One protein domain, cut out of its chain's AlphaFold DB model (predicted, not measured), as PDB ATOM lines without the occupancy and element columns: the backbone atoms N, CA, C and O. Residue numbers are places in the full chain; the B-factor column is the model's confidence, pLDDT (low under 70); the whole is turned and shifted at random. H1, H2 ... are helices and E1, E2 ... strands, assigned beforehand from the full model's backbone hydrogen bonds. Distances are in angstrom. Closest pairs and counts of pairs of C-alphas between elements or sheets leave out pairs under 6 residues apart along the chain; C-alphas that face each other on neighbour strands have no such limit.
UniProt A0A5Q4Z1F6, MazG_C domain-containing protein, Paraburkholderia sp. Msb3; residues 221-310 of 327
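This is residues 221 to 310 of the 327 residues of the protein "MazG_C domain-containing protein" of Paraburkholderia sp. Msb3 (UniProt A0A5Q4Z1F6). A strongly twisted sheet of three strands makes one end of an elongated body, and three short helices make the other, with H3 toward the far tip. The 90 printed residues hold, in order, E1, E2, E3, H1, H2 and H3, mixed in class; the strands, in sheet order E1, E2, E3, form a meander, each the antiparallel neighbour of the one before. The whole is loose, radius of gyration of the C-alphas 15.5 A, spanning 51 by 25 by 20 A.

E1, residues 231 to 237, begins at C-alpha 231 (52.064, 41.280, 3.345) and measures 18.9 A. E2, 245 to 252, measures 23.4 A; E3, 255 to 261, 15.7 A; H1, 275 to 285, 15.3 A; H2, 289 to 294, 8.8 A. H3, 303 to 308, 8.4 A, ends at C-alpha 308 (27.297, 54.300, -5.003).

Hairpin E1 and E2 has N 233 and O 249 2.8 A apart; hairpin E2 and E3, N 257 and O 250 2.9 A. H1, with residues 275 to 276, and H2, with 290 to 294, only graze the sheet. H1 and H2 only just touch, with 3 pairs of C-alphas within 8 A, closest His 278 and Ile 291, 6.9 A, at a steep tilt of 66 degrees. H3 is apart from H2. In H1, H2 and H3 every O i to N i+4 pair is within hydrogen-bond range.

The farthest C-alphas, Glu 242 and Asp 302, are 51.1 A apart. The printed part has no cut. The long link, 262 to 274, holds residue 266, under 70 in pLDDT.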
ATOM      1  N   HIS A 221      37.150  40.189 -14.413       93.25
ATOM      2  CA  HIS A 221      38.145  41.256 -14.249       93.25
ATOM      3  C   HIS A 221      37.731  42.351 -13.248       93.25
ATOM      4  O   HIS A 221      38.511  43.259 -12.990       93.25
ATOM      5  N   GLU A 222      36.519  42.280 -12.690       95.06
ATOM      6  CA  GLU A 222      36.020  43.165 -11.625       95.06
ATOM      7  C   GLU A 222      35.829  42.407 -10.297       95.06
ATOM      8  O   GLU A 222      35.321  42.957  -9.317       95.06
ATOM      9  N   ARG A 223      36.214  41.126 -10.250       94.31
ATOM     10  CA  ARG A 223      36.132  40.290  -9.049       94.31
ATOM     11  C   ARG A 223      37.454  40.285  -8.305       94.31
ATOM     12  O   ARG A 223      38.516  40.230  -8.921       94.31
ATOM     13  N   PHE A 224      37.386  40.239  -6.980       94.44
ATOM     14  CA  PHE A 224      38.539  39.814  -6.199       94.44
ATOM     15  C   PHE A 224      38.828  38.333  -6.430       94.44
ATOM     16  O   PHE A 224      37.920  37.504  -6.567       94.44
ATOM     17  N   GLU A 225      40.109  37.984  -6.389       92.06
ATOM     18  CA  GLU A 225      40.506  36.595  -6.223       92.06
ATOM     19  C   GLU A 225      39.984  36.062  -4.889       92.06
ATOM     20  O   GLU A 225      39.953  36.765  -3.881       92.06
ATOM     21  N   ARG A 226      39.555  34.797  -4.872       90.31
ATOM     22  CA  ARG A 226      38.957  34.200  -3.667       90.31
ATOM     23  C   ARG A 226      39.983  33.837  -2.601       90.31
ATOM     24  O   ARG A 226      39.603  33.615  -1.458       90.31
ATOM     25  N   LYS A 227      41.260  33.760  -2.979       92.50
ATOM     26  CA  LYS A 227      42.394  33.507  -2.091       92.50
ATOM     27  C   LYS A 227      43.595  34.283  -2.611       92.50
ATOM     28  O   LYS A 227      43.956  34.111  -3.771       92.50
ATOM     29  N   PHE A 228      44.183  35.114  -1.765       92.81
ATOM     30  CA  PHE A 228      45.422  35.833  -2.032       92.81
ATOM     31  C   PHE A 228      46.056  36.251  -0.703       92.81
ATOM     32  O   PHE A 228      45.360  36.354   0.307       92.81
ATOM     33  N   ASP A 229      47.358  36.518  -0.733       94.62
ATOM     34  CA  ASP A 229      48.125  36.943   0.433       94.62
ATOM     35  C   ASP A 229      48.423  38.442   0.364       94.62
ATOM     36  O   ASP A 229      48.752  38.981  -0.700       94.62
ATOM     37  N   VAL A 230      48.328  39.107   1.516       94.94
ATOM     38  CA  VAL A 230      48.733  40.505   1.693       94.94
ATOM     39  C   VAL A 230      49.803  40.560   2.765       94.94
ATOM     40  O   VAL A 230      49.574  40.162   3.906       94.94
ATOM     41  N   HIS A 231      50.970  41.076   2.408       96.38
ATOM     42  CA  HIS A 231      52.064  41.280   3.345       96.38
ATOM     43  C   HIS A 231      52.045  42.719   3.847       96.38
ATOM     44  O   HIS A 231      52.130  43.651   3.049       96.38
ATOM     45  N   PHE A 232      51.979  42.891   5.165       96.25
ATOM     46  CA  PHE A 232      52.247  44.163   5.828       96.25
ATOM     47  C   PHE A 232      53.728  44.185   6.199       96.25
ATOM     48  O   PHE A 232      54.173  43.408   7.042       96.25
ATOM     49  N   ILE A 233      54.499  45.031   5.525       95.88
ATOM     50  CA  ILE A 233      55.947  45.131   5.699       95.88
ATOM     51  C   ILE A 233      56.243  46.444   6.405       95.88
ATOM     52  O   ILE A 233      56.118  47.522   5.816       95.88
ATOM     53  N   GLU A 234      56.641  46.340   7.664       94.56
ATOM     54  CA  GLU A 234      57.080  47.476   8.460       94.56
ATOM     55  C   GLU A 234      58.500  47.901   8.076       94.56
ATOM     56  O   GLU A 234      59.372  47.075   7.798       94.56
ATOM     57  N   ARG A 235      58.711  49.214   8.002       93.75
ATOM     58  CA  ARG A 235      59.979  49.868   7.676       93.75
ATOM     59  C   ARG A 235      60.087  51.181   8.444       93.75
ATOM     60  O   ARG A 235      59.099  51.663   8.985       93.75
ATOM     61  N   PHE A 236      61.263  51.799   8.415       93.06
ATOM     62  CA  PHE A 236      61.533  53.026   9.159       93.06
ATOM     63  C   PHE A 236      62.007  54.150   8.236       93.06
ATOM     64  O   PHE A 236      62.798  53.942   7.312       93.06
ATOM     65  N   TYR A 237      61.470  55.350   8.436       90.00
ATOM     66  CA  TYR A 237      62.101  56.580   7.967       90.00
ATOM     67  C   TYR A 237      63.241  56.914   8.925       90.00
ATOM     68  O   TYR A 237      63.042  56.794  10.129       90.00
ATOM     69  N   ASN A 238      64.382  57.365   8.399       89.69
ATOM     70  CA  ASN A 238      65.556  57.765   9.189       89.69
ATOM     71  C   ASN A 238      66.028  56.679  10.175       89.69
ATOM     72  O   ASN A 238      66.321  56.970  11.330       89.69
ATOM     73  N   GLU A 239      66.068  55.428   9.713       89.88
ATOM     74  CA  GLU A 239      66.476  54.274  10.523       89.88
ATOM     75  C   GLU A 239      67.831  54.523  11.210       89.88
ATOM     76  O   GLU A 239      68.812  54.897  10.558       89.88
ATOM     77  N   GLY A 240      67.870  54.353  12.533       89.06
ATOM     78  CA  GLY A 240      69.055  54.600  13.358       89.06
ATOM     79  C   GLY A 240      69.350  56.072  13.690       89.06
ATOM     80  O   GLY A 240      70.453  56.369  14.152       89.06
ATOM     81  N   GLN A 241      68.410  56.998  13.465       92.44
ATOM     82  CA  GLN A 241      68.528  58.422  13.823       92.44
ATOM     83  C   GLN A 241      67.510  58.835  14.904       92.44
ATOM     84  O   GLN A 241      66.527  58.142  15.143       92.44
ATOM     85  N   GLU A 242      67.710  59.995  15.549       86.56
ATOM     86  CA  GLU A 242      66.812  60.504  16.612       86.56
ATOM     87  C   GLU A 242      65.356  60.712  16.155       86.56
ATOM     88  O   GLU A 242      64.438  60.684  16.970       86.56
ATOM     89  N   ASN A 243      65.131  60.920  14.856       86.38
ATOM     90  CA  ASN A 243      63.819  61.126  14.245       86.38
ATOM     91  C   ASN A 243      63.336  59.898  13.449       86.38
ATOM     92  O   ASN A 243      62.647  60.053  12.431       86.38
ATOM     93  N   GLU A 244      63.719  58.697  13.889       89.06
ATOM     94  CA  GLU A 244      63.229  57.435  13.342       89.06
ATOM     95  C   GLU A 244      61.697  57.348  13.448       89.06
ATOM     96  O   GLU A 244      61.108  57.628  14.495       89.06
ATOM     97  N   ARG A 245      61.028  56.967  12.354       87.69
ATOM     98  CA  ARG A 245      59.562  56.831  12.327       87.69
ATOM     99  C   ARG A 245      59.123  55.575  11.574       87.69
ATOM    100  O   ARG A 245      59.433  55.473  10.384       87.69
ATOM    101  N   PRO A 246      58.349  54.664  12.194       91.69
ATOM    102  CA  PRO A 246      57.841  53.487  11.507       91.69
ATOM    103  C   PRO A 246      56.774  53.853  10.469       91.69
ATOM    104  O   PRO A 246      55.968  54.772  10.651       91.69
ATOM    105  N   TYR A 247      56.746  53.095   9.381       93.44
ATOM    106  CA  TYR A 247      55.677  53.083   8.394       93.44
ATOM    107  C   TYR A 247      55.478  51.670   7.850       93.44
ATOM    108  O   TYR A 247      56.389  50.843   7.863       93.44
ATOM    109  N   VAL A 248      54.288  51.395   7.332       96.00
ATOM    110  CA  VAL A 248      53.945  50.097   6.751       96.00
ATOM    111  C   VAL A 248      53.671  50.249   5.262       96.00
ATOM    112  O   VAL A 248      53.013  51.192   4.821       96.00
ATOM    113  N   ILE A 249      54.206  49.315   4.478       95.81
ATOM    114  CA  ILE A 249      53.845  49.103   3.077       95.81
ATOM    115  C   ILE A 249      53.035  47.816   2.993       95.81
ATOM    116  O   ILE A 249      53.406  46.807   3.593       95.81
ATOM    117  N   GLN A 250      51.968  47.836   2.203       96.00
ATOM    118  CA  GLN A 250      51.242  46.627   1.840       96.00
ATOM    119  C   GLN A 250      51.728  46.091   0.502       96.00
ATOM    120  O   GLN A 250      51.953  46.852  -0.442       96.00
ATOM    121  N   GLN A 251      51.870  44.774   0.411       96.25
ATOM    122  CA  GLN A 251      52.352  44.107  -0.788       96.25
ATOM    123  C   GLN A 251      51.480  42.899  -1.130       96.25
ATOM    124  O   GLN A 251      51.227  42.047  -0.280       96.25
ATOM    125  N   ILE A 252      51.065  42.801  -2.393       94.00
ATOM    126  CA  ILE A 252      50.369  41.635  -2.950       94.00
ATOM    127  C   ILE A 252      51.212  41.098  -4.100       94.00
ATOM    128  O   ILE A 252      51.549  41.841  -5.019       94.00
ATOM    129  N   ARG A 253      51.574  39.808  -4.055       92.06
ATOM    130  CA  ARG A 253      52.413  39.147  -5.081       92.06
ATOM    131  C   ARG A 253      53.702  39.913  -5.416       92.06
ATOM    132  O   ARG A 253      54.083  40.037  -6.576       92.06
ATOM    133  N   GLY A 254      54.359  40.475  -4.405       92.88
ATOM    134  CA  GLY A 254      55.579  41.256  -4.614       92.88
ATOM    135  C   GLY A 254      55.355  42.688  -5.135       92.88
ATOM    136  O   GLY A 254      56.324  43.429  -5.293       92.88
ATOM    137  N   VAL A 255      54.112  43.126  -5.354       93.81
ATOM    138  CA  VAL A 255      53.785  44.485  -5.814       93.81
ATOM    139  C   VAL A 255      53.246  45.319  -4.659       93.81
ATOM    140  O   VAL A 255      52.303  44.907  -3.984       93.81
ATOM    141  N   ASN A 256      53.842  46.491  -4.434       95.19
ATOM    142  CA  ASN A 256      53.369  47.424  -3.415       95.19
ATOM    143  C   ASN A 256      52.016  48.008  -3.830       95.19
ATOM    144  O   ASN A 256      51.858  48.458  -4.967       95.19
ATOM    145  N   ILE A 257      51.062  48.022  -2.906       93.31
ATOM    146  CA  ILE A 257      49.721  48.566  -3.111       93.31
ATOM    147  C   ILE A 257      49.438  49.672  -2.094       93.31
ATOM    148  O   ILE A 257      49.838  49.577  -0.936       93.31
ATOM    149  N   GLY A 258      48.732  50.711  -2.541       90.38
ATOM    150  CA  GLY A 258      48.414  51.865  -1.702       90.38
ATOM    151  C   GLY A 258      49.625  52.730  -1.350       90.38
ATOM    152  O   GLY A 258      50.714  52.581  -1.909       90.38
ATOM    153  N   ASP A 259      49.390  53.660  -0.430       90.81
ATOM    154  CA  ASP A 259      50.408  54.564   0.092       90.81
ATOM    155  C   ASP A 259      51.111  53.967   1.319       90.81
ATOM    156  O   ASP A 259      50.674  52.982   1.915       90.81
ATOM    157  N   ARG A 260      52.228  54.582   1.715       92.75
ATOM    158  CA  ARG A 260      52.923  54.244   2.964       92.75
ATOM    159  C   ARG A 260      52.089  54.734   4.140       92.75
ATOM    160  O   ARG A 260      51.803  55.926   4.233       92.75
ATOM    161  N   LEU A 261      51.741  53.829   5.045       91.31
ATOM    162  CA  LEU A 261      50.889  54.139   6.186       91.31
ATOM    163  C   LEU A 261      51.740  54.428   7.417       91.31
ATOM    164  O   LEU A 261      52.666  53.684   7.730       91.31
ATOM    165  N   THR A 262      51.425  55.512   8.117       88.31
ATOM    166  CA  THR A 262      52.079  55.908   9.371       88.31
ATOM    167  C   THR A 262      51.038  56.019  10.472       88.31
ATOM    168  O   THR A 262      49.841  56.083  10.188       88.31
ATOM    169  N   ASP A 263      51.488  56.049  11.721       83.56
ATOM    170  CA  ASP A 263      50.589  56.333  12.834       83.56
ATOM    171  C   ASP A 263      50.071  57.769  12.752       83.56
ATOM    172  O   ASP A 263      50.783  58.690  12.321       83.56
ATOM    173  N   ASN A 264      48.810  57.943  13.146       76.62
ATOM    174  CA  ASN A 264      48.094  59.214  13.034       76.62
ATOM    175  C   ASN A 264      48.347  60.132  14.242       76.62
ATOM    176  O   ASN A 264      47.900  61.278  14.282       76.62
ATOM    177  N   ARG A 265      49.060  59.617  15.247       73.88
ATOM    178  CA  ARG A 265      49.427  60.306  16.480       73.88
ATOM    179  C   ARG A 265      50.937  60.235  16.683       73.88
ATOM    180  O   ARG A 265      51.621  59.395  16.105       73.88
ATOM    181  N   THR A 266      51.450  61.144  17.508       68.38
ATOM    182  CA  THR A 266      52.873  61.187  17.879       68.38
ATOM    183  C   THR A 266      53.290  59.959  18.688       68.38
ATOM    184  O   THR A 266      54.426  59.512  18.588       68.38
ATOM    185  N   GLU A 267      52.366  59.403  19.474       75.19
ATOM    186  CA  GLU A 267      52.543  58.115  20.141       75.19
ATOM    187  C   GLU A 267      52.093  56.983  19.203       75.19
ATOM    188  O   GLU A 267      51.027  57.118  18.592       75.19
ATOM    189  N   PRO A 268      52.852  55.877  19.094       73.44
ATOM    190  CA  PRO A 268      52.474  54.745  18.255       73.44
ATOM    191  C   PRO A 268      51.128  54.143  18.684       73.44
ATOM    192  O   PRO A 268      51.034  53.479  19.714       73.44
ATOM    193  N   ASP A 269      50.085  54.362  17.882       77.75
ATOM    194  CA  ASP A 269      48.733  53.830  18.101       77.75
ATOM    195  C   ASP A 269      48.398  52.645  17.179       77.75
ATOM    196  O   ASP A 269      47.316  52.063  17.271       77.75
ATOM    197  N   GLY A 270      49.330  52.270  16.297       83.44
ATOM    198  CA  GLY A 270      49.165  51.173  15.350       83.44
ATOM    199  C   GLY A 270      48.247  51.509  14.174       83.44
ATOM    200  O   GLY A 270      47.931  50.618  13.381       83.44
ATOM    201  N   TYR A 271      47.846  52.774  14.004       87.75
ATOM    202  CA  TYR A 271      46.993  53.206  12.894       87.75
ATOM    203  C   TYR A 271      47.607  52.901  11.518       87.75
ATOM    204  O   TYR A 271      46.883  52.722  10.532       87.75
ATOM    205  N   ARG A 272      48.934  52.725  11.436       91.69
ATOM    206  CA  ARG A 272      49.622  52.247  10.223       91.69
ATOM    207  C   ARG A 272      49.137  50.884   9.693       91.69
ATOM    208  O   ARG A 272      49.408  50.566   8.541       91.69
ATOM    209  N   PHE A 273      48.394  50.108  10.485       92.50
ATOM    210  CA  PHE A 273      47.801  48.824  10.084       92.50
ATOM    211  C   PHE A 273      46.293  48.890   9.771       92.50
ATOM    212  O   PHE A 273      45.684  47.846   9.543       92.50
ATOM    213  N   HIS A 274      45.666  50.073   9.742       91.94
ATOM    214  CA  HIS A 274      44.201  50.199   9.626       91.94
ATOM    215  C   HIS A 274      43.593  49.548   8.368       91.94
ATOM    216  O   HIS A 274      42.438  49.124   8.399       91.94
ATOM    217  N   ASP A 275      44.358  49.385   7.285       91.62
ATOM    218  CA  ASP A 275      43.880  48.701   6.077       91.62
ATOM    219  C   ASP A 275      43.506  47.225   6.318       91.62
ATOM    220  O   ASP A 275      42.764  46.641   5.522       91.62
ATOM    221  N   VAL A 276      43.887  46.633   7.461       92.00
ATOM    222  CA  VAL A 276      43.371  45.327   7.905       92.00
ATOM    223  C   VAL A 276      41.838  45.298   7.980       92.00
ATOM    224  O   VAL A 276      41.231  44.282   7.643       92.00
ATOM    225  N   PHE A 277      41.187  46.414   8.328       91.31
ATOM    226  CA  PHE A 277      39.724  46.510   8.346       91.31
ATOM    227  C   PHE A 277      39.139  46.414   6.933       91.31
ATOM    228  O   PHE A 277      38.142  45.727   6.703       91.31
ATOM    229  N   HIS A 278      39.798  47.032   5.951       93.44
ATOM    230  CA  HIS A 278      39.396  46.938   4.552       93.44
ATOM    231  C   HIS A 278      39.598  45.531   3.976       93.44
ATOM    232  O   HIS A 278      38.779  45.082   3.171       93.44
ATOM    233  N   LEU A 279      40.646  44.822   4.397       93.31
ATOM    234  CA  LEU A 279      40.865  43.422   4.031       93.31
ATOM    235  C   LEU A 279      39.851  42.489   4.704       93.31
ATOM    236  O   LEU A 279      39.371  41.552   4.064       93.31
ATOM    237  N   ALA A 280      39.451  42.772   5.947       91.12
ATOM    238  CA  ALA A 280      38.402  42.021   6.633       91.12
ATOM    239  C   ALA A 280      37.059  42.100   5.885       91.12
ATOM    240  O   ALA A 280      36.376  41.081   5.754       91.12
ATOM    241  N   TYR A 281      36.712  43.263   5.315       91.94
ATOM    242  CA  TYR A 281      35.530  43.389   4.454       91.94
ATOM    243  C   TYR A 281      35.634  42.543   3.181       91.94
ATOM    244  O   TYR A 281      34.651  41.921   2.777       91.94
ATOM    245  N   ILE A 282      36.820  42.433   2.572       92.88
ATOM    246  CA  ILE A 282      37.013  41.520   1.434       92.88
ATOM    247  C   ILE A 282      36.807  40.072   1.866       92.88
ATOM    248  O   ILE A 282      36.098  39.341   1.179       92.88
ATOM    249  N   ALA A 283      37.383  39.666   2.996       89.44
ATOM    250  CA  ALA A 283      37.281  38.294   3.479       89.44
ATOM    251  C   ALA A 283      35.824  37.873   3.749       89.44
ATOM    252  O   ALA A 283      35.440  36.757   3.409       89.44
ATOM    253  N   HIS A 284      35.005  38.768   4.314       85.81
ATOM    254  CA  HIS A 284      33.629  38.447   4.717       85.81
ATOM    255  C   HIS A 284      32.577  38.744   3.643       85.81
ATOM    256  O   HIS A 284      31.580  38.032   3.549       85.81
ATOM    257  N   LEU A 285      32.768  39.801   2.850       90.44
ATOM    258  CA  LEU A 285      31.765  40.305   1.904       90.44
ATOM    259  C   LEU A 285      32.212  40.183   0.444       90.44
ATOM    260  O   LEU A 285      31.416  40.408  -0.466       90.44
ATOM    261  N   GLY A 286      33.491  39.893   0.185       90.19
ATOM    262  CA  GLY A 286      34.082  40.055  -1.144       90.19
ATOM    263  C   GLY A 286      34.042  41.503  -1.627       90.19
ATOM    264  O   GLY A 286      33.920  41.756  -2.826       90.19
ATOM    265  N   TRP A 287      34.068  42.471  -0.711       93.25
ATOM    266  CA  TRP A 287      33.890  43.874  -1.054       93.25
ATOM    267  C   TRP A 287      34.708  44.798  -0.159       93.25
ATOM    268  O   TRP A 287      34.725  44.649   1.054       93.25
ATOM    269  N   SER A 288      35.375  45.772  -0.778       93.50
ATOM    270  CA  SER A 288      35.985  46.922  -0.113       93.50
ATOM    271  C   SER A 288      36.193  48.024  -1.154       93.50
ATOM    272  O   SER A 288      36.899  47.781  -2.137       93.50
ATOM    273  N   PRO A 289      35.617  49.225  -0.984       91.56
ATOM    274  CA  PRO A 289      35.723  50.282  -1.989       91.56
ATOM    275  C   PRO A 289      37.167  50.772  -2.145       91.56
ATOM    276  O   PRO A 289      37.625  51.029  -3.260       91.56
ATOM    277  N   VAL A 290      37.910  50.819  -1.034       92.06
ATOM    278  CA  VAL A 290      39.319  51.229  -0.997       92.06
ATOM    279  C   VAL A 290      40.181  50.232  -1.764       92.06
ATOM    280  O   VAL A 290      40.847  50.599  -2.732       92.06
ATOM    281  N   ILE A 291      40.113  48.945  -1.415       93.50
ATOM    282  CA  ILE A 291      40.980  47.940  -2.041       93.50
ATOM    283  C   ILE A 291      40.575  47.695  -3.503       93.50
ATOM    284  O   ILE A 291      41.447  47.503  -4.349       93.50
ATOM    285  N   ARG A 292      39.282  47.798  -3.857       94.06
ATOM    286  CA  ARG A 292      38.841  47.783  -5.268       94.06
ATOM    287  C   ARG A 292      39.490  48.909  -6.066       94.06
ATOM    288  O   ARG A 292      39.924  48.685  -7.194       94.06
ATOM    289  N   ALA A 293      39.585  50.111  -5.499       92.50
ATOM    290  CA  ALA A 293      40.242  51.238  -6.154       92.50
ATOM    291  C   ALA A 293      41.757  51.022  -6.319       92.50
ATOM    292  O   ALA A 293      42.299  51.340  -7.386       92.50
ATOM    293  N   LEU A 294      42.420  50.461  -5.300       92.75
ATOM    294  CA  LEU A 294      43.853  50.151  -5.326       92.75
ATOM    295  C   LEU A 294      44.188  49.075  -6.366       92.75
ATOM    296  O   LEU A 294      45.096  49.268  -7.169       92.75
ATOM    297  N   LEU A 295      43.407  47.991  -6.412       92.94
ATOM    298  CA  LEU A 295      43.624  46.862  -7.327       92.94
ATOM    299  C   LEU A 295      42.986  47.043  -8.710       92.94
ATOM    300  O   LEU A 295      43.078  46.152  -9.547       92.94
ATOM    301  N   LYS A 296      42.349  48.192  -8.968       93.31
ATOM    302  CA  LYS A 296      41.631  48.488 -10.222       93.31
ATOM    303  C   LYS A 296      40.500  47.492 -10.533       93.31
ATOM    304  O   LYS A 296      40.221  47.221 -11.693       93.31
ATOM    305  N   LEU A 297      39.799  47.035  -9.495       94.44
ATOM    306  CA  LEU A 297      38.683  46.077  -9.541       94.44
ATOM    307  C   LEU A 297      37.321  46.726  -9.229       94.44
ATOM    308  O   LEU A 297      36.444  46.102  -8.629       94.44
ATOM    309  N   LYS A 298      37.136  48.008  -9.556       94.69
ATOM    310  CA  LYS A 298      35.814  48.638  -9.417       94.69
ATOM    311  C   LYS A 298      34.831  48.010 -10.404       94.69
ATOM    312  O   LYS A 298      35.216  47.735 -11.539       94.69
ATOM    313  N   ARG A 299      33.581  47.815  -9.984       94.25
ATOM    314  CA  ARG A 299      32.523  47.180 -10.785       94.25
ATOM    315  C   ARG A 299      31.922  48.154 -11.802       94.25
ATOM    316  O   ARG A 299      30.759  48.526 -11.709       94.25
ATOM    317  N   LYS A 300      32.738  48.594 -12.761       92.81
ATOM    318  CA  LYS A 300      32.386  49.602 -13.776       92.81
ATOM    319  C   LYS A 300      31.364  49.115 -14.796       92.81
ATOM    320  O   LYS A 300      30.731  49.937 -15.455       92.81
ATOM    321  N   SER A 301      31.201  47.802 -14.927       93.00
ATOM    322  CA  SER A 301      30.147  47.194 -15.740       93.00
ATOM    323  C   SER A 301      28.733  47.572 -15.281       93.00
ATOM    324  O   SER A 301      27.826  47.610 -16.112       93.00
ATOM    325  N   ASP A 302      28.553  47.917 -14.000       92.00
ATOM    326  CA  ASP A 302      27.322  48.496 -13.460       92.00
ATOM    327  C   ASP A 302      27.608  49.900 -12.894       92.00
ATOM    328  O   ASP A 302      28.112  50.033 -11.774       92.00
ATOM    329  N   PRO A 303      27.245  50.974 -13.626       90.12
ATOM    330  CA  PRO A 303      27.477  52.346 -13.183       90.12
ATOM    331  C   PRO A 303      26.886  52.671 -11.806       90.12
ATOM    332  O   PRO A 303      27.432  53.514 -11.098       90.12
ATOM    333  N   LYS A 304      25.794  52.008 -11.393       88.88
ATOM    334  CA  LYS A 304      25.197  52.247 -10.071       88.88
ATOM    335  C   LYS A 304      26.066  51.678  -8.958       88.88
ATOM    336  O   LYS A 304      26.177  52.327  -7.918       88.88
ATOM    337  N   LEU A 305      26.658  50.500  -9.163       89.25
ATOM    338  CA  LEU A 305      27.591  49.899  -8.206       89.25
ATOM    339  C   LEU A 305      28.910  50.677  -8.173       89.25
ATOM    340  O   LEU A 305      29.419  50.949  -7.085       89.25
ATOM    341  N   ASP A 306      29.429  51.095  -9.331       89.88
ATOM    342  CA  ASP A 306      30.643  51.919  -9.395       89.88
ATOM    343  C   ASP A 306      30.465  53.265  -8.679       89.88
ATOM    344  O   ASP A 306      31.335  53.673  -7.917       89.88
ATOM    345  N   GLU A 307      29.331  53.950  -8.861       85.38
ATOM    346  CA  GLU A 307      29.111  55.264  -8.246       85.38
ATOM    347  C   GLU A 307      28.791  55.182  -6.745       85.38
ATOM    348  O   GLU A 307      29.373  55.927  -5.950       85.38
ATOM    349  N   ASN A 308      27.872  54.292  -6.352       83.75
ATOM    350  CA  ASN A 308      27.297  54.300  -5.003       83.75
ATOM    351  C   ASN A 308      28.021  53.387  -4.013       83.75
ATOM    352  O   ASN A 308      27.930  53.625  -2.810       83.75
ATOM    353  N   GLU A 309      28.709  52.349  -4.497       86.56
ATOM    354  CA  GLU A 309      29.407  51.387  -3.641       86.56
ATOM    355  C   GLU A 309      30.924  51.499  -3.802       86.56
ATOM    356  O   GLU A 309      31.628  51.695  -2.821       86.56
ATOM    357  N   ASP A 310      31.454  51.428  -5.027       88.06
ATOM    358  CA  ASP A 310      32.911  51.420  -5.260       88.06
ATOM    359  C   ASP A 310      33.503  52.838  -5.423       88.06
ATOM    360  O   ASP A 310      34.723  53.026  -5.541       88.06
TER     361      ASP A 310